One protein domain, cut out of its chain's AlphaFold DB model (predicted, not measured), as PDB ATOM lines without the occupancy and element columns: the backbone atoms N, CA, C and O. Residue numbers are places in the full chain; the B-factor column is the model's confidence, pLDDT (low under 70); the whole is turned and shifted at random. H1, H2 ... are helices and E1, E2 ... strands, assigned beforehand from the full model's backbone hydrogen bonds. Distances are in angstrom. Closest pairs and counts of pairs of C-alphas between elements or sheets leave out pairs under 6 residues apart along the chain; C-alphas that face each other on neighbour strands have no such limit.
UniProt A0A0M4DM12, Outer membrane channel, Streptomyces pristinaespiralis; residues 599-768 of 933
ATOM      1  N   LEU A 599      14.700  15.199  48.535       96.19
ATOM      2  CA  LEU A 599      15.144  16.589  48.399       96.19
ATOM      3  C   LEU A 599      14.807  17.121  47.008       96.19
ATOM      4  O   LEU A 599      14.157  18.153  46.890       96.19
ATOM      5  N   TYR A 600      15.268  16.419  45.974       96.06
ATOM      6  CA  TYR A 600      14.982  16.692  44.567       96.06
ATOM      7  C   TYR A 600      15.517  15.546  43.698       96.06
ATOM      8  O   TYR A 600      16.359  14.754  44.136       96.06
ATOM      9  N   CYS A 601      15.054  15.487  42.452       96.88
ATOM     10  CA  CYS A 601      15.510  14.523  41.456       96.88
ATOM     11  C   CYS A 601      16.117  15.252  40.252       96.88
ATOM     12  O   CYS A 601      15.617  16.305  39.856       96.88
ATOM     13  N   ILE A 602      17.172  14.694  39.659       95.19
ATOM     14  CA  ILE A 602      17.790  15.219  38.432       95.19
ATOM     15  C   ILE A 602      17.953  14.098  37.402       95.19
ATOM     16  O   ILE A 602      18.248  12.968  37.795       95.19
ATOM     17  N   PRO A 603      17.784  14.371  36.096       94.62
ATOM     18  CA  PRO A 603      18.166  13.409  35.076       94.62
ATOM     19  C   PRO A 603      19.687  13.227  35.083       94.62
ATOM     20  O   PRO A 603      20.441  14.184  35.278       94.62
ATOM     21  N   THR A 604      20.134  12.001  34.857       93.62
ATOM     22  CA  THR A 604      21.546  11.660  34.684       93.62
ATOM     23  C   THR A 604      21.776  11.100  33.289       93.62
ATOM     24  O   THR A 604      20.856  10.634  32.613       93.62
ATOM     25  N   LEU A 605      23.020  11.197  32.831       92.44
ATOM     26  CA  LEU A 605      23.441  10.642  31.557       92.44
ATOM     27  C   LEU A 605      24.783   9.939  31.710       92.44
ATOM     28  O   LEU A 605      25.606  10.346  32.531       92.44
ATOM     29  N   ALA A 606      24.995   8.919  30.890       91.38
ATOM     30  CA  ALA A 606      26.296   8.301  30.687       91.38
ATOM     31  C   ALA A 606      26.727   8.512  29.233       91.38
ATOM     32  O   ALA A 606      25.895   8.471  28.323       91.38
ATOM     33  N   LEU A 607      28.017   8.764  29.027       91.44
ATOM     34  CA  LEU A 607      28.636   8.903  27.712       91.44
ATOM     35  C   LEU A 607      29.599   7.730  27.512       91.44
ATOM     36  O   LEU A 607      30.452   7.480  28.359       91.44
ATOM     37  N   GLU A 608      29.445   7.018  26.403       92.31
ATOM     38  CA  GLU A 608      30.279   5.892  25.987       92.31
ATOM     39  C   GLU A 608      30.944   6.243  24.646       92.31
ATOM     40  O   GLU A 608      30.272   6.725  23.732       92.31
ATOM     41  N   GLU A 609      32.240   5.972  24.500       88.19
ATOM     42  CA  GLU A 609      32.976   6.089  23.234       88.19
ATOM     43  C   GLU A 609      33.404   4.689  22.774       88.19
ATOM     44  O   GLU A 609      33.979   3.922  23.547       88.19
ATOM     45  N   ASP A 610      33.099   4.334  21.526       82.38
ATOM     46  CA  ASP A 610      33.475   3.050  20.924       82.38
ATOM     47  C   ASP A 610      34.760   3.229  20.100       82.38
ATOM     48  O   ASP A 610      34.742   3.734  18.973       82.38
ATOM     49  N   SER A 611      35.894   2.851  20.696       65.00
ATOM     50  CA  SER A 611      37.233   3.021  20.118       65.00
ATOM     51  C   SER A 611      37.614   1.967  19.072       65.00
ATOM     52  O   SER A 611      38.646   2.113  18.415       65.00
ATOM     53  N   ASP A 612      36.811   0.909  18.903       60.75
ATOM     54  CA  ASP A 612      37.126  -0.235  18.030       60.75
ATOM     55  C   ASP A 612      36.612  -0.057  16.589       60.75
ATOM     56  O   ASP A 612      36.914  -0.851  15.689       60.75
ATOM     57  N   ALA A 613      35.861   1.014  16.326       63.53
ATOM     58  CA  ALA A 613      35.396   1.361  14.993       63.53
ATOM     59  C   ALA A 613      36.556   1.901  14.127       63.53
ATOM     60  O   ALA A 613      36.857   3.091  14.106       63.53
ATOM     61  N   LEU A 614      37.192   1.007  13.355       61.50
ATOM     62  CA  LEU A 614      38.397   1.274  12.543       61.50
ATOM     63  C   LEU A 614      38.321   2.503  11.603       61.50
ATOM     64  O   LEU A 614      39.373   3.052  11.274       61.50
ATOM     65  N   ASP A 615      37.115   2.948  11.216       74.62
ATOM     66  CA  ASP A 615      36.871   4.039  10.251       74.62
ATOM     67  C   ASP A 615      35.798   5.068  10.696       74.62
ATOM     68  O   ASP A 615      35.305   5.849   9.872       74.62
ATOM     69  N   ALA A 616      35.380   5.063  11.969       83.00
ATOM     70  CA  ALA A 616      34.357   5.980  12.486       83.00
ATOM     71  C   ALA A 616      34.566   6.274  13.975       83.00
ATOM     72  O   ALA A 616      34.879   5.367  14.729       83.00
ATOM     73  N   VAL A 617      34.312   7.506  14.414       88.19
ATOM     74  CA  VAL A 617      34.116   7.793  15.841       88.19
ATOM     75  C   VAL A 617      32.651   7.546  16.168       88.19
ATOM     76  O   VAL A 617      31.780   8.091  15.482       88.19
ATOM     77  N   VAL A 618      32.370   6.722  17.178       91.81
ATOM     78  CA  VAL A 618      31.004   6.444  17.631       91.81
ATOM     79  C   VAL A 618      30.875   6.808  19.104       91.81
ATOM     80  O   VAL A 618      31.527   6.205  19.952       91.81
ATOM     81  N   HIS A 619      30.022   7.786  19.402       94.00
ATOM     82  CA  HIS A 619      29.652   8.167  20.764       94.00
ATOM     83  C   HIS A 619      28.220   7.710  21.042       94.00
ATOM     84  O   HIS A 619      27.332   7.886  20.202       94.00
ATOM     85  N   ARG A 620      27.968   7.153  22.225       94.25
ATOM     86  CA  ARG A 620      26.624   6.832  22.713       94.25
ATOM     87  C   ARG A 620      26.343   7.599  23.994       94.25
ATOM     88  O   ARG A 620      27.091   7.503  24.958       94.25
ATOM     89  N   ARG A 621      25.222   8.314  24.033       92.56
ATOM     90  CA  ARG A 621      24.640   8.844  25.264       92.56
ATOM     91  C   ARG A 621      23.516   7.932  25.730       92.56
ATOM     92  O   ARG A 621      22.534   7.765  25.004       92.56
ATOM     93  N   ARG A 622      23.611   7.461  26.971       92.38
ATOM     94  CA  ARG A 622      22.501   6.875  27.733       92.38
ATOM     95  C   ARG A 622      21.811   7.962  28.536       92.38
ATOM     96  O   ARG A 622      22.478   8.636  29.315       92.38
ATOM     97  N   GLY A 623      20.516   8.176  28.319       89.38
ATOM     98  CA  GLY A 623      19.770   9.284  28.931       89.38
ATOM     99  C   GLY A 623      18.676   8.873  29.925       89.38
ATOM    100  O   GLY A 623      18.082   9.735  30.575       89.38
ATOM    101  N   GLY A 624      18.422   7.571  30.065       88.62
ATOM    102  CA  GLY A 624      17.386   7.008  30.937       88.62
ATOM    103  C   GLY A 624      17.681   7.064  32.442       88.62
ATOM    104  O   GLY A 624      17.015   6.383  33.209       88.62
ATOM    105  N   GLY A 625      18.677   7.828  32.890       94.00
ATOM    106  CA  GLY A 625      19.067   7.884  34.297       94.00
ATOM    107  C   GLY A 625      18.316   8.955  35.096       94.00
ATOM    108  O   GLY A 625      18.044  10.049  34.596       94.00
ATOM    109  N   ILE A 626      18.000   8.666  36.360       96.81
ATOM    110  CA  ILE A 626      17.483   9.634  37.337       96.81
ATOM    111  C   ILE A 626      18.254   9.485  38.647       96.81
ATOM    112  O   ILE A 626      18.214   8.429  39.272       96.81
ATOM    113  N   ARG A 627      18.883  10.562  39.124       97.44
ATOM    114  CA  ARG A 627      19.432  10.633  40.482       97.44
ATOM    115  C   ARG A 627      18.414  11.237  41.431       97.44
ATOM    116  O   ARG A 627      17.948  12.357  41.218       97.44
ATOM    117  N   VAL A 628      18.119  10.524  42.509       98.12
ATOM    118  CA  VAL A 628      17.242  10.965  43.597       98.12
ATOM    119  C   VAL A 628      18.103  11.364  44.786       98.12
ATOM    120  O   VAL A 628      18.767  10.505  45.356       98.12
ATOM    121  N   TYR A 629      18.082  12.635  45.194       97.62
ATOM    122  CA  TYR A 629      18.749  13.087  46.419       97.62
ATOM    123  C   TYR A 629      17.814  12.988  47.629       97.62
ATOM    124  O   TYR A 629      16.638  13.350  47.568       97.62
ATOM    125  N   LEU A 630      18.358  12.523  48.752       97.38
ATOM    126  CA  LEU A 630      17.644  12.126  49.960       97.38
ATOM    127  C   LEU A 630      18.264  12.784  51.203       97.38
ATOM    128  O   LEU A 630      19.483  12.856  51.368       97.38
ATOM    129  N   GLY A 631      17.407  13.251  52.105       94.56
ATOM    130  CA  GLY A 631      17.798  13.836  53.381       94.56
ATOM    131  C   GLY A 631      18.092  12.790  54.459       94.56
ATOM    132  O   GLY A 631      17.482  11.718  54.499       94.56
ATOM    133  N   ARG A 632      18.988  13.152  55.381       94.25
ATOM    134  CA  ARG A 632      19.323  12.403  56.604       94.25
ATOM    135  C   ARG A 632      18.201  12.515  57.664       94.25
ATOM    136  O   ARG A 632      17.434  13.488  57.627       94.25
ATOM    137  N   PRO A 633      18.091  11.584  58.635       94.75
ATOM    138  CA  PRO A 633      18.900  10.374  58.804       94.75
ATOM    139  C   PRO A 633      18.390   9.164  57.994       94.75
ATOM    140  O   PRO A 633      17.202   9.080  57.675       94.75
ATOM    141  N   TRP A 634      19.271   8.208  57.710       95.06
ATOM    142  CA  TRP A 634      19.012   6.895  57.105       95.06
ATOM    143  C   TRP A 634      19.149   5.739  58.123       95.06
ATOM    144  O   TRP A 634      19.537   5.970  59.268       95.06
ATOM    145  N   PHE A 635      18.804   4.508  57.724       95.50
ATOM    146  CA  PHE A 635      18.836   3.288  58.561       95.50
ATOM    147  C   PHE A 635      17.825   3.291  59.723       95.50
ATOM    148  O   PHE A 635      18.106   2.837  60.837       95.50
ATOM    149  N   SER A 636      16.620   3.806  59.470       96.31
ATOM    150  CA  SER A 636      15.530   3.834  60.454       96.31
ATOM    151  C   SER A 636      14.992   2.445  60.819       96.31
ATOM    152  O   SER A 636      14.629   2.225  61.971       96.31
ATOM    153  N   SER A 637      14.998   1.504  59.873       97.00
ATOM    154  CA  SER A 637      14.646   0.090  60.053       97.00
ATOM    155  C   SER A 637      15.871  -0.818  60.195       97.00
ATOM    156  O   SER A 637      15.753  -2.034  60.049       97.00
ATOM    157  N   GLY A 638      17.054  -0.255  60.448       95.94
ATOM    158  CA  GLY A 638      18.305  -1.003  60.578       95.94
ATOM    159  C   GLY A 638      19.106  -1.130  59.290       95.94
ATOM    160  O   GLY A 638      18.875  -0.416  58.311       95.94
ATOM    161  N   ASP A 639      20.095  -2.019  59.330       95.00
ATOM    162  CA  ASP A 639      20.993  -2.230  58.199       95.00
ATOM    163  C   ASP A 639      20.257  -2.853  57.003       95.00
ATOM    164  O   ASP A 639      19.266  -3.566  57.179       95.00
ATOM    165  N   GLY A 640      20.729  -2.564  55.791       95.00
ATOM    166  CA  GLY A 640      20.105  -3.023  54.547       95.00
ATOM    167  C   GLY A 640      18.905  -2.195  54.061       95.00
ATOM    168  O   GLY A 640      18.307  -2.565  53.058       95.00
ATOM    169  N   GLU A 641      18.562  -1.071  54.709       97.50
ATOM    170  CA  GLU A 641      17.487  -0.158  54.264       97.50
ATOM    171  C   GLU A 641      17.784   0.426  52.862       97.50
ATOM    172  O   GLU A 641      18.777   1.136  52.667       97.50
ATOM    173  N   LEU A 642      16.901   0.159  51.894       98.31
ATOM    174  CA  LEU A 642      16.990   0.572  50.487       98.31
ATOM    175  C   LEU A 642      16.023   1.725  50.166       98.31
ATOM    176  O   LEU A 642      15.001   1.903  50.833       98.31
ATOM    177  N   LEU A 643      16.289   2.477  49.094       98.56
ATOM    178  CA  LEU A 643      15.254   3.288  48.442       98.56
ATOM    179  C   LEU A 643      14.411   2.366  47.556       98.56
ATOM    180  O   LEU A 643      14.953   1.701  46.682       98.56
ATOM    181  N   GLY A 644      13.102   2.328  47.762       98.12
ATOM    182  CA  GLY A 644      12.161   1.549  46.966       98.12
ATOM    183  C   GLY A 644      11.398   2.408  45.959       98.12
ATOM    184  O   GLY A 644      10.861   3.450  46.327       98.12
ATOM    185  N   VAL A 645      11.292   1.951  44.712       98.06
ATOM    186  CA  VAL A 645      10.372   2.484  43.698       98.06
ATOM    187  C   VAL A 645       9.133   1.594  43.647       98.06
ATOM    188  O   VAL A 645       9.242   0.389  43.429       98.06
ATOM    189  N   VAL A 646       7.955   2.183  43.860       96.69
ATOM    190  CA  VAL A 646       6.678   1.461  43.938       96.69
ATOM    191  C   VAL A 646       6.079   1.301  42.547       96.69
ATOM    192  O   VAL A 646       5.813   2.289  41.857       96.69
ATOM    193  N   LEU A 647       5.832   0.055  42.161       94.62
ATOM    194  CA  LEU A 647       5.186  -0.353  40.920       94.62
ATOM    195  C   LEU A 647       3.846  -1.016  41.239       94.62
ATOM    196  O   LEU A 647       3.714  -1.720  42.238       94.62
ATOM    197  N   GLY A 648       2.852  -0.821  40.383       88.81
ATOM    198  CA  GLY A 648       1.556  -1.479  40.512       88.81
ATOM    199  C   GLY A 648       1.039  -1.947  39.165       88.81
ATOM    200  O   GLY A 648       1.760  -1.961  38.168       88.81
ATOM    201  N   GLU A 649      -0.231  -2.333  39.129       82.12
ATOM    202  CA  GLU A 649      -0.872  -2.674  37.865       82.12
ATOM    203  C   GLU A 649      -0.912  -1.458  36.902       82.12
ATOM    204  O   GLU A 649      -0.991  -0.316  37.367       82.12
ATOM    205  N   PRO A 650      -0.939  -1.670  35.566       75.69
ATOM    206  CA  PRO A 650      -0.882  -0.594  34.569       75.69
ATOM    207  C   PRO A 650      -1.882   0.542  34.833       75.69
ATOM    208  O   PRO A 650      -3.033   0.249  35.149       75.69
ATOM    209  N   PRO A 651      -1.510   1.823  34.711       71.38
ATOM    210  CA  PRO A 651      -2.374   2.909  35.150       71.38
ATOM    211  C   PRO A 651      -3.662   2.998  34.329       71.38
ATOM    212  O   PRO A 651      -3.675   2.728  33.126       71.38
ATOM    213  N   GLY A 652      -4.746   3.405  34.992       66.56
ATOM    214  CA  GLY A 652      -6.037   3.661  34.343       66.56
ATOM    215  C   GLY A 652      -6.081   4.999  33.599       66.56
ATOM    216  O   GLY A 652      -6.983   5.220  32.790       66.56
ATOM    217  N   GLY A 653      -5.106   5.877  33.860       65.88
ATOM    218  CA  GLY A 653      -4.986   7.198  33.244       65.88
ATOM    219  C   GLY A 653      -5.648   8.318  34.049       65.88
ATOM    220  O   GLY A 653      -5.752   9.435  33.547       65.88
ATOM    221  N   ASP A 654      -6.071   8.042  35.287       74.25
ATOM    222  CA  ASP A 654      -6.617   9.031  36.220       74.25
ATOM    223  C   ASP A 654      -5.673   9.164  37.425       74.25
ATOM    224  O   ASP A 654      -5.744   8.342  38.342       74.25
ATOM    225  N   PRO A 655      -4.816  10.204  37.474       68.31
ATOM    226  CA  PRO A 655      -3.887  10.434  38.581       68.31
ATOM    227  C   PRO A 655      -4.563  10.632  39.944       68.31
ATOM    228  O   PRO A 655      -3.894  10.498  40.966       68.31
ATOM    229  N   ALA A 656      -5.858  10.973  39.973       72.75
ATOM    230  CA  ALA A 656      -6.637  11.098  41.202       72.75
ATOM    231  C   ALA A 656      -7.199   9.749  41.679       72.75
ATOM    232  O   ALA A 656      -7.666   9.641  42.818       72.75
ATOM    233  N   SER A 657      -7.144   8.710  40.840       83.00
ATOM    234  CA  SER A 657      -7.509   7.361  41.245       83.00
ATOM    235  C   SER A 657      -6.526   6.839  42.291       83.00
ATOM    236  O   SER A 657      -5.317   7.061  42.224       83.00
ATOM    237  N   VAL A 658      -7.042   6.095  43.269       76.62
ATOM    238  CA  VAL A 658      -6.225   5.556  44.369       76.62
ATOM    239  C   VAL A 658      -5.096   4.651  43.866       76.62
ATOM    240  O   VAL A 658      -4.018   4.636  44.460       76.62
ATOM    241  N   ARG A 659      -5.331   3.952  42.748       79.44
ATOM    242  CA  ARG A 659      -4.352   3.112  42.050       79.44
ATOM    243  C   ARG A 659      -3.187   3.939  41.511       79.44
ATOM    244  O   ARG A 659      -2.045   3.659  41.852       79.44
ATOM    245  N   ASP A 660      -3.475   4.969  40.719       82.94
ATOM    246  CA  ASP A 660      -2.444   5.743  40.023       82.94
ATOM    247  C   ASP A 660      -1.736   6.728  40.977       82.94
ATOM    248  O   ASP A 660      -0.575   7.079  40.763       82.94
ATOM    249  N   ALA A 661      -2.388   7.151  42.067       85.88
ATOM    250  CA  ALA A 661      -1.835   8.104  43.031       85.88
ATOM    251  C   ALA A 661      -0.607   7.580  43.805       85.88
ATOM    252  O   ALA A 661       0.240   8.382  44.193       85.88
ATOM    253  N   HIS A 662      -0.479   6.261  43.996       89.25
ATOM    254  CA  HIS A 662       0.535   5.654  44.877       89.25
ATOM    255  C   HIS A 662       1.634   4.867  44.149       89.25
ATOM    256  O   HIS A 662       2.496   4.281  44.801       89.25
ATOM    257  N   VAL A 663       1.609   4.835  42.817       91.94
ATOM    258  CA  VAL A 663       2.551   4.057  42.003       91.94
ATOM    259  C   VAL A 663       3.339   4.963  41.068       91.94
ATOM    260  O   VAL A 663       2.933   6.088  40.763       91.94
ATOM    261  N   THR A 664       4.486   4.468  40.619       93.81
ATOM    262  CA  THR A 664       5.340   5.167  39.663       93.81
ATOM    263  C   THR A 664       4.674   5.187  38.298       93.81
ATOM    264  O   THR A 664       4.249   4.150  37.789       93.81
ATOM    265  N   LEU A 665       4.597   6.373  37.698       91.12
ATOM    266  CA  LEU A 665       4.001   6.573  36.381       91.12
ATOM    267  C   LEU A 665       5.032   7.122  35.407       91.12
ATOM    268  O   LEU A 665       5.862   7.953  35.772       91.12
ATOM    269  N   MET A 666       4.906   6.712  34.149       90.00
ATOM    270  CA  MET A 666       5.579   7.359  33.034       90.00
ATOM    271  C   MET A 666       4.539   7.905  32.056       90.00
ATOM    272  O   MET A 666       3.529   7.260  31.777       90.00
ATOM    273  N   GLY A 667       4.782   9.111  31.554       88.56
ATOM    274  CA  GLY A 667       3.920   9.811  30.612       88.56
ATOM    275  C   GLY A 667       4.714  10.310  29.414       88.56
ATOM    276  O   GLY A 667       5.886  10.667  29.529       88.56
ATOM    277  N   ARG A 668       4.069  10.334  28.249       87.75
ATOM    278  CA  ARG A 668       4.652  10.936  27.049       87.75
ATOM    279  C   ARG A 668       4.694  12.456  27.200       87.75
ATOM    280  O   ARG A 668       3.771  13.027  27.780       87.75
ATOM    281  N   ASP A 669       5.713  13.095  26.633       84.69
ATOM    282  CA  ASP A 669       5.721  14.550  26.479       84.69
ATOM    283  C   ASP A 669       4.458  14.993  25.699       84.69
ATOM    284  O   ASP A 669       4.204  14.481  24.603       84.69
ATOM    285  N   PRO A 670       3.606  15.879  26.252       81.94
ATOM    286  CA  PRO A 670       2.391  16.319  25.571       81.94
ATOM    287  C   PRO A 670       2.670  17.213  24.356       81.94
ATOM    288  O   PRO A 670       1.788  17.351  23.507       81.94
ATOM    289  N   VAL A 671       3.861  17.816  24.263       81.50
ATOM    290  CA  VAL A 671       4.260  18.674  23.139       81.50
ATOM    291  C   VAL A 671       4.590  17.831  21.908       81.50
ATOM    292  O   VAL A 671       4.256  18.209  20.785       81.50
ATOM    293  N   HIS A 672       5.195  16.660  22.117       81.94
ATOM    294  CA  HIS A 672       5.763  15.846  21.049       81.94
ATOM    295  C   HIS A 672       5.004  14.541  20.835       81.94
ATOM    296  O   HIS A 672       4.743  13.762  21.754       81.94
ATOM    297  N   ARG A 673       4.698  14.227  19.575       83.75
ATOM    298  CA  ARG A 673       4.134  12.924  19.212       83.75
ATOM    299  C   ARG A 673       5.256  11.886  19.072       83.75
ATOM    300  O   ARG A 673       5.644  11.528  17.969       83.75
ATOM    301  N   SER A 674       5.781  11.398  20.192       86.50
ATOM    302  CA  SER A 674       6.757  10.294  20.216       86.50
ATOM    303  C   SER A 674       6.095   8.914  20.316       86.50
ATOM    304  O   SER A 674       4.864   8.795  20.443       86.50
ATOM    305  N   ALA A 675       6.934   7.868  20.327       88.00
ATOM    306  CA  ALA A 675       6.522   6.503  20.638       88.00
ATOM    307  C   ALA A 675       5.714   6.435  21.957       88.00
ATOM    308  O   ALA A 675       5.955   7.246  22.863       88.00
ATOM    309  N   PRO A 676       4.745   5.504  22.078       84.62
ATOM    310  CA  PRO A 676       3.974   5.318  23.302       84.62
ATOM    311  C   PRO A 676       4.859   4.983  24.503       84.62
ATOM    312  O   PRO A 676       5.815   4.219  24.391       84.62
ATOM    313  N   VAL A 677       4.482   5.510  25.665       85.19
ATOM    314  CA  VAL A 677       5.087   5.150  26.947       85.19
ATOM    315  C   VAL A 677       4.286   4.003  27.557       85.19
ATOM    316  O   VAL A 677       3.054   4.049  27.573       85.19
ATOM    317  N   VAL A 678       4.975   2.968  28.032       79.75
ATOM    318  CA  VAL A 678       4.358   1.830  28.727       79.75
ATOM    319  C   VAL A 678       4.356   2.047  30.237       79.75
ATOM    320  O   VAL A 678       5.152   2.821  30.768       79.75
ATOM    321  N   ALA A 679       3.454   1.356  30.934       83.06
ATOM    322  CA  ALA A 679       3.464   1.323  32.391       83.06
ATOM    323  C   ALA A 679       4.824   0.804  32.897       83.06
ATOM    324  O   ALA A 679       5.316  -0.178  32.337       83.06
ATOM    325  N   PRO A 680       5.426   1.412  33.934       88.75
ATOM    326  CA  PRO A 680       6.698   0.939  34.465       88.75
ATOM    327  C   PRO A 680       6.558  -0.471  35.043       88.75
ATOM    328  O   PRO A 680       5.786  -0.692  35.976       88.75
ATOM    329  N   THR A 681       7.311  -1.416  34.491       91.25
ATOM    330  CA  THR A 681       7.447  -2.784  35.005       91.25
ATOM    331  C   THR A 681       8.815  -2.953  35.678       91.25
ATOM    332  O   THR A 681       9.674  -2.081  35.518       91.25
ATOM    333  N   PRO A 682       9.056  -4.035  36.443       93.50
ATOM    334  CA  PRO A 682      10.364  -4.281  37.057       93.50
ATOM    335  C   PRO A 682      11.536  -4.196  36.070       93.50
ATOM    336  O   PRO A 682      12.581  -3.656  36.414       93.50
ATOM    337  N   GLU A 683      11.346  -4.645  34.826       92.50
ATOM    338  CA  GLU A 683      12.374  -4.662  33.776       92.50
ATOM    339  C   GLU A 683      12.771  -3.269  33.279       92.50
ATOM    340  O   GLU A 683      13.812  -3.126  32.642       92.50
ATOM    341  N   VAL A 684      11.957  -2.242  33.552       92.56
ATOM    342  CA  VAL A 684      12.328  -0.853  33.260       92.56
ATOM    343  C   VAL A 684      13.511  -0.436  34.126       92.56
ATOM    344  O   VAL A 684      14.334   0.335  33.661       92.56
ATOM    345  N   PHE A 685      13.628  -0.949  35.351       94.94
ATOM    346  CA  PHE A 685      14.652  -0.543  36.308       94.94
ATOM    347  C   PHE A 685      15.849  -1.495  36.278       94.94
ATOM    348  O   PHE A 685      15.871  -2.511  36.973       94.94
ATOM    349  N   THR A 686      16.860  -1.167  35.478       94.56
ATOM    350  CA  THR A 686      17.929  -2.108  35.105       94.56
ATOM    351  C   THR A 686      18.970  -2.343  36.196       94.56
ATOM    352  O   THR A 686      19.617  -3.389  36.195       94.56
ATOM    353  N   ASN A 687      19.126  -1.408  37.137       95.62
ATOM    354  CA  ASN A 687      20.140  -1.457  38.197       95.62
ATOM    355  C   ASN A 687      19.559  -1.657  39.613       95.62
ATOM    356  O   ASN A 687      20.237  -1.397  40.609       95.62
ATOM    357  N   ALA A 688      18.306  -2.111  39.728       96.88
ATOM    358  CA  ALA A 688      17.715  -2.444  41.022       96.88
ATOM    359  C   ALA A 688      18.439  -3.642  41.670       96.88
ATOM    360  O   ALA A 688      18.674  -4.664  41.029       96.88
ATOM    361  N   VAL A 689      18.758  -3.545  42.965       97.88
ATOM    362  CA  VAL A 689      19.500  -4.586  43.706       97.88
ATOM    363  C   VAL A 689      18.588  -5.620  44.365       97.88
ATOM    364  O   VAL A 689      19.037  -6.701  44.748       97.88
ATOM    365  N   ARG A 690      17.300  -5.298  44.534       96.88
ATOM    366  CA  ARG A 690      16.305  -6.184  45.148       96.88
ATOM    367  C   ARG A 690      14.933  -5.921  44.534       96.88
ATOM    368  O   ARG A 690      14.542  -4.772  44.376       96.88
ATOM    369  N   GLN A 691      14.178  -6.976  44.263       96.81
ATOM    370  CA  GLN A 691      12.756  -6.901  43.937       96.81
ATOM    371  C   GLN A 691      11.965  -7.525  45.089       96.81
ATOM    372  O   GLN A 691      12.327  -8.599  45.572       96.81
ATOM    373  N   SER A 692      10.908  -6.857  45.551       96.50
ATOM    374  CA  SER A 692      10.026  -7.421  46.574       96.50
ATOM    375  C   SER A 692       9.108  -8.510  45.994       96.50
ATOM    376  O   SER A 692       8.751  -8.453  44.810       96.50
ATOM    377  N   PRO A 693       8.630  -9.466  46.813       94.38
ATOM    378  CA  PRO A 693       7.381 -10.158  46.499       94.38
ATOM    379  C   PRO A 693       6.219  -9.143  46.421       94.38
ATOM    380  O   PRO A 693       6.394  -7.988  46.816       94.38
ATOM    381  N   PRO A 694       5.027  -9.523  45.926       94.56
ATOM    382  CA  PRO A 694       3.863  -8.644  45.970       94.56
ATOM    383  C   PRO A 694       3.542  -8.232  47.415       94.56
ATOM    384  O   PRO A 694       3.283  -9.089  48.260       94.56
ATOM    385  N   LEU A 695       3.563  -6.928  47.692       94.19
ATOM    386  CA  LEU A 695       3.329  -6.352  49.015       94.19
ATOM    387  C   LEU A 695       1.979  -5.624  49.064       94.19
ATOM    388  O   LEU A 695       1.609  -4.951  48.098       94.19
ATOM    389  N   PRO A 696       1.236  -5.704  50.180       92.94
ATOM    390  CA  PRO A 696       0.037  -4.905  50.376       92.94
ATOM    391  C   PRO A 696       0.401  -3.477  50.807       92.94
ATOM    392  O   PRO A 696       0.953  -3.253  51.881       92.94
ATOM    393  N   LEU A 697       0.033  -2.485  50.001       90.94
ATOM    394  CA  LEU A 697       0.102  -1.071  50.353       90.94
ATOM    395  C   LEU A 697      -1.233  -0.603  50.932       90.94
ATOM    396  O   LEU A 697      -2.264  -0.659  50.263       90.94
ATOM    397  N   ALA A 698      -1.228  -0.091  52.161       86.50
ATOM    398  CA  ALA A 698      -2.423   0.490  52.763       86.50
ATOM    399  C   ALA A 698      -2.796   1.816  52.075       86.50
ATOM    400  O   ALA A 698      -2.014   2.766  52.080       86.50
ATOM    401  N   THR A 699      -4.010   1.900  51.527       84.06
ATOM    402  CA  THR A 699      -4.564   3.136  50.949       84.06
ATOM    403  C   THR A 699      -5.933   3.462  51.562       84.06
ATOM    404  O   THR A 699      -6.582   2.567  52.115       84.06
ATOM    405  N   PRO A 700      -6.439   4.708  51.438       81.81
ATOM    406  CA  PRO A 700      -7.768   5.078  51.937       81.81
ATOM    407  C   PRO A 700      -8.929   4.247  51.365       81.81
ATOM    408  O   PRO A 700      -9.996   4.201  51.972       81.81
ATOM    409  N   SER A 701      -8.748   3.598  50.210       79.44
ATOM    410  CA  SER A 701      -9.783   2.782  49.554       79.44
ATOM    411  C   SER A 701      -9.574   1.273  49.709       79.44
ATOM    412  O   SER A 701     -10.317   0.501  49.107       79.44
ATOM    413  N   GLY A 702      -8.601   0.847  50.521       81.44
ATOM    414  CA  GLY A 702      -8.258  -0.559  50.750       81.44
ATOM    415  C   GLY A 702      -6.803  -0.892  50.398       81.44
ATOM    416  O   GLY A 702      -6.058  -0.022  49.943       81.44
ATOM    417  N   PRO A 703      -6.355  -2.133  50.635       85.31
ATOM    418  CA  PRO A 703      -5.001  -2.547  50.290       85.31
ATOM    419  C   PRO A 703      -4.819  -2.633  48.767       85.31
ATOM    420  O   PRO A 703      -5.626  -3.252  48.074       85.31
ATOM    421  N   LEU A 704      -3.749  -2.025  48.258       89.06
ATOM    422  CA  LEU A 704      -3.305  -2.124  46.869       89.06
ATOM    423  C   LEU A 704      -2.082  -3.041  46.802       89.06
ATOM    424  O   LEU A 704      -1.102  -2.800  47.499       89.06
ATOM    425  N   THR A 705      -2.110  -4.068  45.959       92.44
ATOM    426  CA  THR A 705      -0.935  -4.923  45.752       92.44
ATOM    427  C   THR A 705       0.089  -4.204  44.880       92.44
ATOM    428  O   THR A 705      -0.234  -3.772  43.772       92.44
ATOM    429  N   VAL A 706       1.319  -4.095  45.373       94.62
ATOM    430  CA  VAL A 706       2.428  -3.408  44.702       94.62
ATOM    431  C   VAL A 706       3.689  -4.270  44.683       94.62
ATOM    432  O   VAL A 706       3.848  -5.180  45.494       94.62
ATOM    433  N   THR A 707       4.602  -3.950  43.776       96.19
ATOM    434  CA  THR A 707       5.970  -4.481  43.740       96.19
ATOM    435  C   THR A 707       6.930  -3.331  44.000       96.19
ATOM    436  O   THR A 707       6.774  -2.257  43.423       96.19
ATOM    437  N   VAL A 708       7.931  -3.538  44.850       97.50
ATOM    438  CA  VAL A 708       8.936  -2.525  45.183       97.50
ATOM    439  C   VAL A 708      10.283  -2.923  44.591       97.50
ATOM    440  O   VAL A 708      10.789  -4.015  44.857       97.50
ATOM    441  N   MET A 709      10.873  -2.023  43.804       98.06
ATOM    442  CA  MET A 709      12.236  -2.153  43.283       98.06
ATOM    443  C   MET A 709      13.197  -1.385  44.191       98.06
ATOM    444  O   MET A 709      13.075  -0.171  44.322       98.06
ATOM    445  N   GLY A 710      14.115  -2.085  44.851       98.00
ATOM    446  CA  GLY A 710      15.054  -1.536  45.825       98.00
ATOM    447  C   GLY A 710      16.397  -1.129  45.214       98.00
ATOM    448  O   GLY A 710      16.984  -1.886  44.443       98.00
ATOM    449  N   PHE A 711      16.911   0.029  45.627       98.31
ATOM    450  CA  PHE A 711      18.190   0.611  45.214       98.31
ATOM    451  C   PHE A 711      19.028   0.953  46.444       98.31
ATOM    452  O   PHE A 711      18.518   1.522  47.415       98.31
ATOM    453  N   ALA A 712      20.316   0.610  46.401       96.75
ATOM    454  CA  ALA A 712      21.231   0.872  47.505       96.75
ATOM    455  C   ALA A 712      21.606   2.368  47.546       96.75
ATOM    456  O   ALA A 712      22.085   2.894  46.537       96.75
ATOM    457  N   PRO A 713      21.404   3.059  48.680       95.88
ATOM    458  CA  PRO A 713      21.748   4.468  48.808       95.88
ATOM    459  C   PRO A 713      23.263   4.668  48.883       95.88
ATOM    460  O   PRO A 713      23.980   3.928  49.555       95.88
ATOM    461  N   GLN A 714      23.738   5.709  48.210       95.75
ATOM    462  CA  GLN A 714      25.123   6.170  48.213       95.75
ATOM    463  C   GLN A 714      25.222   7.507  48.948       95.75
ATOM    464  O   GLN A 714      24.265   8.285  48.967       95.75
ATOM    465  N   PHE A 715      26.368   7.773  49.570       95.88
ATOM    466  CA  PHE A 715      26.580   8.999  50.333       95.88
ATOM    467  C   PHE A 715      27.332  10.041  49.501       95.88
ATOM    468  O   PHE A 715      28.351   9.738  48.890       95.88
ATOM    469  N   ASP A 716      26.814  11.266  49.489       95.12
ATOM    470  CA  ASP A 716      27.434  12.448  48.896       95.12
ATOM    471  C   ASP A 716      27.989  13.324  50.026       95.12
ATOM    472  O   ASP A 716      27.233  13.984  50.751       95.12
ATOM    473  N   ASP A 717      29.312  13.292  50.181       93.06
ATOM    474  CA  ASP A 717      30.080  14.047  51.173       93.06
ATOM    475  C   ASP A 717      30.547  15.421  50.661       93.06
ATOM    476  O   ASP A 717      31.139  16.194  51.416       93.06
ATOM    477  N   SER A 718      30.240  15.766  49.404       90.56
ATOM    478  CA  SER A 718      30.652  17.037  48.793       90.56
ATOM    479  C   SER A 718      29.884  18.247  49.336       90.56
ATOM    480  O   SER A 718      30.321  19.390  49.179       90.56
ATOM    481  N   VAL A 719      28.741  18.012  49.988       88.75
ATOM    482  CA  VAL A 719      27.910  19.043  50.618       88.75
ATOM    483  C   VAL A 719      28.111  19.067  52.129       88.75
ATOM    484  O   VAL A 719      28.208  18.029  52.781       88.75
ATOM    485  N   GLU A 720      28.121  20.265  52.715       85.44
ATOM    486  CA  GLU A 720      28.227  20.428  54.166       85.44
ATOM    487  C   GLU A 720      27.081  19.690  54.882       85.44
ATOM    488  O   GLU A 720      25.904  19.880  54.575       85.44
ATOM    489  N   GLY A 721      27.432  18.807  55.821       85.19
ATOM    490  CA  GLY A 721      26.483  17.934  56.523       85.19
ATOM    491  C   GLY A 721      26.136  16.626  55.797       85.19
ATOM    492  O   GLY A 721      25.569  15.734  56.435       85.19
ATOM    493  N   GLY A 722      26.528  16.478  54.527       92.12
ATOM    494  CA  GLY A 722      26.342  15.288  53.696       92.12
ATOM    495  C   GLY A 722      24.879  14.924  53.407       92.12
ATOM    496  O   GLY A 722      23.947  15.332  54.105       92.12
ATOM    497  N   ARG A 723      24.652  14.135  52.357       95.06
ATOM    498  CA  ARG A 723      23.312  13.655  51.975       95.06
ATOM    499  C   ARG A 723      23.379  12.290  51.305       95.06
ATOM    500  O   ARG A 723      24.439  11.855  50.880       95.06
ATOM    501  N   TRP A 724      22.231  11.640  51.172       97.56
ATOM    502  CA  TRP A 724      22.121  10.370  50.462       97.56
ATOM    503  C   TRP A 724      21.640  10.596  49.032       97.56
ATOM    504  O   TRP A 724      20.940  11.572  48.755       97.56
ATOM    505  N   PHE A 725      21.976   9.694  48.120       97.56
ATOM    506  CA  PHE A 725      21.375   9.648  46.796       97.56
ATOM    507  C   PHE A 725      21.255   8.216  46.277       97.56
ATOM    508  O   PHE A 725      21.999   7.332  46.695       97.56
ATOM    509  N   CYS A 726      20.330   7.999  45.348       97.88
ATOM    510  CA  CYS A 726      20.249   6.770  44.563       97.88
ATOM    511  C   CYS A 726      20.201   7.120  43.080       97.88
ATOM    512  O   CYS A 726      19.444   8.008  42.684       97.88
ATOM    513  N   ASP A 727      20.964   6.387  42.276       97.31
ATOM    514  CA  ASP A 727      20.866   6.429  40.820       97.31
ATOM    515  C   ASP A 727      19.918   5.334  40.341       97.31
ATOM    516  O   ASP A 727      20.109   4.155  40.640       97.31
ATOM    517  N   LEU A 728      18.888   5.738  39.608       96.75
ATOM    518  CA  LEU A 728      17.914   4.862  38.976       96.75
ATOM    519  C   LEU A 728      18.218   4.836  37.480       96.75
ATOM    520  O   LEU A 728      18.183   5.881  36.833       96.75
ATOM    521  N   GLU A 729      18.485   3.662  36.926       94.75
ATOM    522  CA  GLU A 729      18.643   3.475  35.485       94.75
ATOM    523  C   GLU A 729      17.348   2.913  34.900       94.75
ATOM    524  O   GLU A 729      16.874   1.856  35.324       94.75
ATOM    525  N   LEU A 730      16.753   3.658  33.963       93.44
ATOM    526  CA  LEU A 730      15.486   3.316  33.331       93.44
ATOM    527  C   LEU A 730      15.680   2.993  31.847       93.44
ATOM    528  O   LEU A 730      16.149   3.826  31.073       93.44
ATOM    529  N   ASP A 731      15.212   1.824  31.417       91.56
ATOM    530  CA  ASP A 731      15.041   1.505  30.000       91.56
ATOM    531  C   ASP A 731      13.685   2.028  29.505       91.56
ATOM    532  O   ASP A 731      12.647   1.364  29.591       91.56
ATOM    533  N   THR A 732      13.695   3.246  28.964       88.38
ATOM    534  CA  THR A 732      12.499   3.905  28.422       88.38
ATOM    535  C   THR A 732      12.154   3.478  26.992       88.38
ATOM    536  O   THR A 732      11.241   4.051  26.388       88.38
ATOM    537  N   LYS A 733      12.854   2.482  26.427       88.38
ATOM    538  CA  LYS A 733      12.698   2.035  25.035       88.38
ATOM    539  C   LYS A 733      12.782   3.219  24.057       88.38
ATOM    540  O   LYS A 733      13.704   4.027  24.119       88.38
ATOM    541  N   ASP A 734      11.805   3.335  23.162       90.25
ATOM    542  CA  ASP A 734      11.755   4.350  22.111       90.25
ATOM    543  C   ASP A 734      11.007   5.629  22.530       90.25
ATOM    544  O   ASP A 734      10.750   6.501  21.695       90.25
ATOM    545  N   ALA A 735      10.616   5.763  23.801       88.75
ATOM    546  CA  ALA A 735       9.989   6.987  24.280       88.75
ATOM    547  C   ALA A 735      11.002   8.142  24.253       88.75
ATOM    548  O   ALA A 735      12.068   8.067  24.864       88.75
ATOM    549  N   CYS A 736      10.663   9.228  23.557       89.31
ATOM    550  CA  CYS A 736      11.489  10.428  23.525       89.31
ATOM    551  C   CYS A 736      11.054  11.381  24.640       89.31
ATOM    552  O   CYS A 736       9.877  11.734  24.711       89.31
ATOM    553  N   LEU A 737      12.003  11.782  25.496       89.44
ATOM    554  CA  LEU A 737      11.792  12.736  26.593       89.44
ATOM    555  C   LEU A 737      10.574  12.410  27.494       89.44
ATOM    556  O   LEU A 737       9.769  13.303  27.773       89.44
ATOM    557  N   PRO A 738      10.377  11.155  27.949       91.75
ATOM    558  CA  PRO A 738       9.235  10.838  28.795       91.75
ATOM    559  C   PRO A 738       9.349  11.521  30.163       91.75
ATOM    560  O   PRO A 738      10.436  11.696  30.721       91.75
ATOM    561  N   PHE A 739       8.195  11.866  30.728       92.38
ATOM    562  CA  PHE A 739       8.083  12.303  32.113       92.38
ATOM    563  C   PHE A 739       7.898  11.099  33.028       92.38
ATOM    564  O   PHE A 739       7.048  10.249  32.775       92.38
ATOM    565  N   VAL A 740       8.640  11.068  34.126       93.25
ATOM    566  CA  VAL A 740       8.551  10.050  35.171       93.25
ATOM    567  C   VAL A 740       8.101  10.725  36.463       93.25
ATOM    568  O   VAL A 740       8.724  11.682  36.921       93.25
ATOM    569  N   ARG A 741       7.019  10.225  37.067       93.00
ATOM    570  CA  ARG A 741       6.611  10.567  38.436       93.00
ATOM    571  C   ARG A 741       6.902   9.372  39.326       93.00
ATOM    572  O   ARG A 741       6.171   8.384  39.283       93.00
ATOM    573  N   LEU A 742       7.966   9.466  40.113       95.81
ATOM    574  CA  LEU A 742       8.383   8.390  41.006       95.81
ATOM    575  C   LEU A 742       7.494   8.347  42.252       95.81
ATOM    576  O   LEU A 742       7.270   9.373  42.899       95.81
ATOM    577  N   ALA A 743       7.033   7.149  42.600       95.69
ATOM    578  CA  ALA A 743       6.478   6.838  43.910       95.69
ATOM    579  C   ALA A 743       7.553   6.106  44.717       95.69
ATOM    580  O   ALA A 743       7.950   4.996  44.364       95.69
ATOM    581  N   LEU A 744       8.058   6.757  45.762       98.12
ATOM    582  CA  LEU A 744       9.234   6.329  46.508       98.12
ATOM    583  C   LEU A 744       8.869   5.915  47.932       98.12
ATOM    584  O   LEU A 744       8.079   6.574  48.605       98.12
ATOM    585  N   VAL A 745       9.499   4.851  48.412       98.19
ATOM    586  CA  VAL A 745       9.436   4.376  49.800       98.19
ATOM    587  C   VAL A 745      10.848   4.117  50.307       98.19
ATOM    588  O   VAL A 745      11.783   3.982  49.523       98.19
ATOM    589  N   ARG A 746      11.029   4.023  51.618       98.31
ATOM    590  CA  ARG A 746      12.153   3.264  52.168       98.31
ATOM    591  C   ARG A 746      11.716   1.813  52.296       98.31
ATOM    592  O   ARG A 746      10.589   1.562  52.720       98.31
ATOM    593  N   TYR A 747      12.578   0.890  51.897       98.12
ATOM    594  CA  TYR A 747      12.281  -0.532  51.788       98.12
ATOM    595  C   TYR A 747      13.295  -1.348  52.590       98.12
ATOM    596  O   TYR A 747      14.497  -1.243  52.359       98.12
ATOM    597  N   GLN A 748      12.803  -2.158  53.525       97.44
ATOM    598  CA  GLN A 748      13.580  -3.112  54.305       97.44
ATOM    599  C   GLN A 748      13.178  -4.529  53.879       97.44
ATOM    600  O   GLN A 748      12.106  -4.989  54.276       97.44
ATOM    601  N   PRO A 749      13.992  -5.221  53.061       96.19
ATOM    602  CA  PRO A 749      13.676  -6.582  52.634       96.19
ATOM    603  C   PRO A 749      13.627  -7.585  53.792       96.19
ATOM    604  O   PRO A 749      12.912  -8.579  53.692       96.19
ATOM    605  N   ASP A 750      14.363  -7.325  54.873       95.81
ATOM    606  CA  ASP A 750      14.458  -8.199  56.041       95.81
ATOM    607  C   ASP A 750      13.597  -7.634  57.189       95.81
ATOM    608  O   ASP A 750      14.079  -7.154  58.220       95.81
ATOM    609  N   ALA A 751      12.280  -7.624  56.970       95.88
ATOM    610  CA  ALA A 751      11.268  -7.126  57.901       95.88
ATOM    611  C   ALA A 751      10.138  -8.141  58.112       95.88
ATOM    612  O   ALA A 751       9.905  -9.027  57.291       95.88
ATOM    613  N   VAL A 752       9.418  -8.000  59.226       95.31
ATOM    614  CA  VAL A 752       8.208  -8.789  59.486       95.31
ATOM    615  C   VAL A 752       7.090  -8.392  58.511       95.31
ATOM    616  O   VAL A 752       7.063  -7.242  58.060       95.31
ATOM    617  N   PRO A 753       6.129  -9.290  58.224       92.75
ATOM    618  CA  PRO A 753       5.016  -8.979  57.335       92.75
ATOM    619  C   PRO A 753       4.278  -7.687  57.717       92.75
ATOM    620  O   PRO A 753       3.812  -7.538  58.849       92.75
ATOM    621  N   GLY A 754       4.152  -6.761  56.765       91.88
ATOM    622  CA  GLY A 754       3.527  -5.445  56.943       91.88
ATOM    623  C   GLY A 754       4.466  -4.326  57.423       91.88
ATOM    624  O   GLY A 754       4.017  -3.186  57.559       91.88
ATOM    625  N   ALA A 755       5.743  -4.619  57.682       95.62
ATOM    626  CA  ALA A 755       6.771  -3.654  58.081       95.62
ATOM    627  C   ALA A 755       7.855  -3.442  57.004       95.62
ATOM    628  O   ALA A 755       8.876  -2.812  57.266       95.62
ATOM    629  N   GLU A 756       7.661  -3.957  55.791       96.94
ATOM    630  CA  GLU A 756       8.680  -3.973  54.739       96.94
ATOM    631  C   GLU A 756       8.916  -2.594  54.117       96.94
ATOM    632  O   GLU A 756      10.010  -2.310  53.636       96.94
ATOM    633  N   MET A 757       7.909  -1.715  54.104       96.56
ATOM    634  CA  MET A 757       8.004  -0.415  53.435       96.56
ATOM    635  C   MET A 757       7.402   0.733  54.239       96.56
ATOM    636  O   MET A 757       6.447   0.570  54.998       96.56
ATOM    637  N   SER A 758       7.964   1.922  54.040       97.31
ATOM    638  CA  SER A 758       7.428   3.173  54.571       97.31
ATOM    639  C   SER A 758       6.162   3.626  53.824       97.31
ATOM    640  O   SER A 758       5.864   3.121  52.740       97.31
ATOM    641  N   PRO A 759       5.464   4.674  54.303       95.38
ATOM    642  CA  PRO A 759       4.507   5.405  53.476       95.38
ATOM    643  C   PRO A 759       5.141   5.920  52.173       95.38
ATOM    644  O   PRO A 759       6.328   6.263  52.151       95.38
ATOM    645  N   VAL A 760       4.331   5.991  51.111       95.50
ATOM    646  CA  VAL A 760       4.744   6.467  49.781       95.50
ATOM    647  C   VAL A 760       4.942   7.980  49.781       95.50
ATOM    648  O   VAL A 760       4.090   8.731  50.255       95.50
ATOM    649  N   VAL A 761       6.046   8.425  49.187       96.69
ATOM    650  CA  VAL A 761       6.364   9.827  48.907       96.69
ATOM    651  C   VAL A 761       6.493  10.000  47.401       96.69
ATOM    652  O   VAL A 761       7.219   9.259  46.741       96.69
ATOM    653  N   LEU A 762       5.782  10.976  46.846       95.06
ATOM    654  CA  LEU A 762       5.869  11.292  45.425       95.06
ATOM    655  C   LEU A 762       7.005  12.279  45.177       95.06
ATOM    656  O   LEU A 762       7.097  13.296  45.863       95.06
ATOM    657  N   ALA A 763       7.844  11.986  44.188       94.75
ATOM    658  CA  ALA A 763       8.791  12.957  43.660       94.75
ATOM    659  C   ALA A 763       8.106  13.898  42.657       94.75
ATOM    660  O   ALA A 763       7.066  13.564  42.076       94.75
ATOM    661  N   ASP A 764       8.738  15.045  42.407       91.12
ATOM    662  CA  ASP A 764       8.380  15.906  41.282       91.12
ATOM    663  C   ASP A 764       8.555  15.169  39.943       91.12
ATOM    664  O   ASP A 764       9.304  14.195  39.831       91.12
ATOM    665  N   LEU A 765       7.846  15.638  38.912       92.31
ATOM    666  CA  LEU A 765       7.972  15.108  37.555       92.31
ATOM    667  C   LEU A 765       9.383  15.369  37.016       92.31
ATOM    668  O   LEU A 765       9.803  16.519  36.889       92.31
ATOM    669  N   VAL A 766      10.083  14.302  36.641       92.88
ATOM    670  CA  VAL A 766      11.414  14.370  36.026       92.88
ATOM    671  C   VAL A 766      11.306  13.956  34.572       92.88
ATOM    672  O   VAL A 766      10.691  12.939  34.262       92.88
ATOM    673  N   ARG A 767      11.918  14.723  33.673       91.25
ATOM    674  CA  ARG A 767      12.035  14.358  32.259       91.25
ATOM    675  C   ARG A 767      13.379  13.671  32.040       91.25
ATOM    676  O   ARG A 767      14.410  14.296  32.290       91.25
ATOM    677  N   THR A 768      13.378  12.407  31.618       91.38
ATOM    678  CA  THR A 768      14.629  11.721  31.251       91.38
ATOM    679  C   THR A 768      15.120  12.208  29.894       91.38
ATOM    680  O   THR A 768      14.368  12.793  29.110       91.38
TER     681      THR A 768
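Overview. This is residues 599 to 768 of the 933 residues of the protein "Outer membrane channel" of Streptomyces pristinaespiralis (UniProt A0A0M4DM12). Two strongly curled four-stranded sheets make the body, coming close where E6 and E3 of one reach E8 of the other; the long hairpin E1 and E2 reaches out of this body as an arm, with Asp 615 at its tip. A small sheet of E4 and E9 adds to the body, and E9 runs on into E10 of the second sheet, while the short helix H1 sits beside that sheet's strands. The 170 printed residues hold, in chain order, E1 E2 E3 H1 E4 E5 E6 E7 E8 E9 E10; the sheets E1 E2 E8 E7, E5 E6 E3 E10 and E4 E9 are antiparallel. The class is mostly strand, though the 72 residues in named elements are under half. The whole is compact, with a radius of gyration of the C-alphas of 17.4 A and spans of 59 by 40 by 28 A.

Arrangement. Begin with E1, residues 599 to 610, and E2, residues 617 to 630: they form a hairpin, with N 604 and O 625 within hydrogen-bond range at 2.9 A. Beside E2 find E8, residues 723 to 729, with N 628 and O 726 2.8 A apart. E8 forms a hairpin with E7, residues 714 to 716, where N 714 and O 725 are 2.8 A apart. From E8, look to E6, residues 702 to 711: their closest C-alphas, Phe 711 and Cys 726, are 6.5 A apart. E6 bends by 53 degrees at residue 705 and pairs in a staggered way: residues 702 to 706 with E5, residues 695 to 699, and 707 to 711 with E3, residues 642 to 647. N 697 and O 704, and N 645 and O 709, are each 2.8 A apart. E3 has E10, residues 743 to 747, as its other neighbour, with N 644 and O 745 2.8 A apart. H1, residues 658 to 661, is on this sheet at a height of 6.4 A, over none of its strands; it is too short for an O i to N i+4 pair, and its 1 O i to N i+3 pair is not within range. E4, residues 665 to 667, pairs with E9, residues 739 to 741, with N 667 and O 739 2.8 A apart.

Along the chain. Find C-alpha 599 at (15.144, 16.589, 48.399); E1 runs 35.7 A from there. E2 spans 38.1 A, E6 27.0 A, E8 19.9 A and E3 15.2 A. E10 ends at C-alpha 747, (12.281, -0.532, 51.788).

Size, cuts and confidence. The C-alphas farthest apart, Asp 615 and Pro 700, are 61.1 A apart. The printed part has no cut; the links E2 to E3 and E4 to E5 are long. Look for pLDDT under 70 at residues 611 to 614, 652 to 653 and 655.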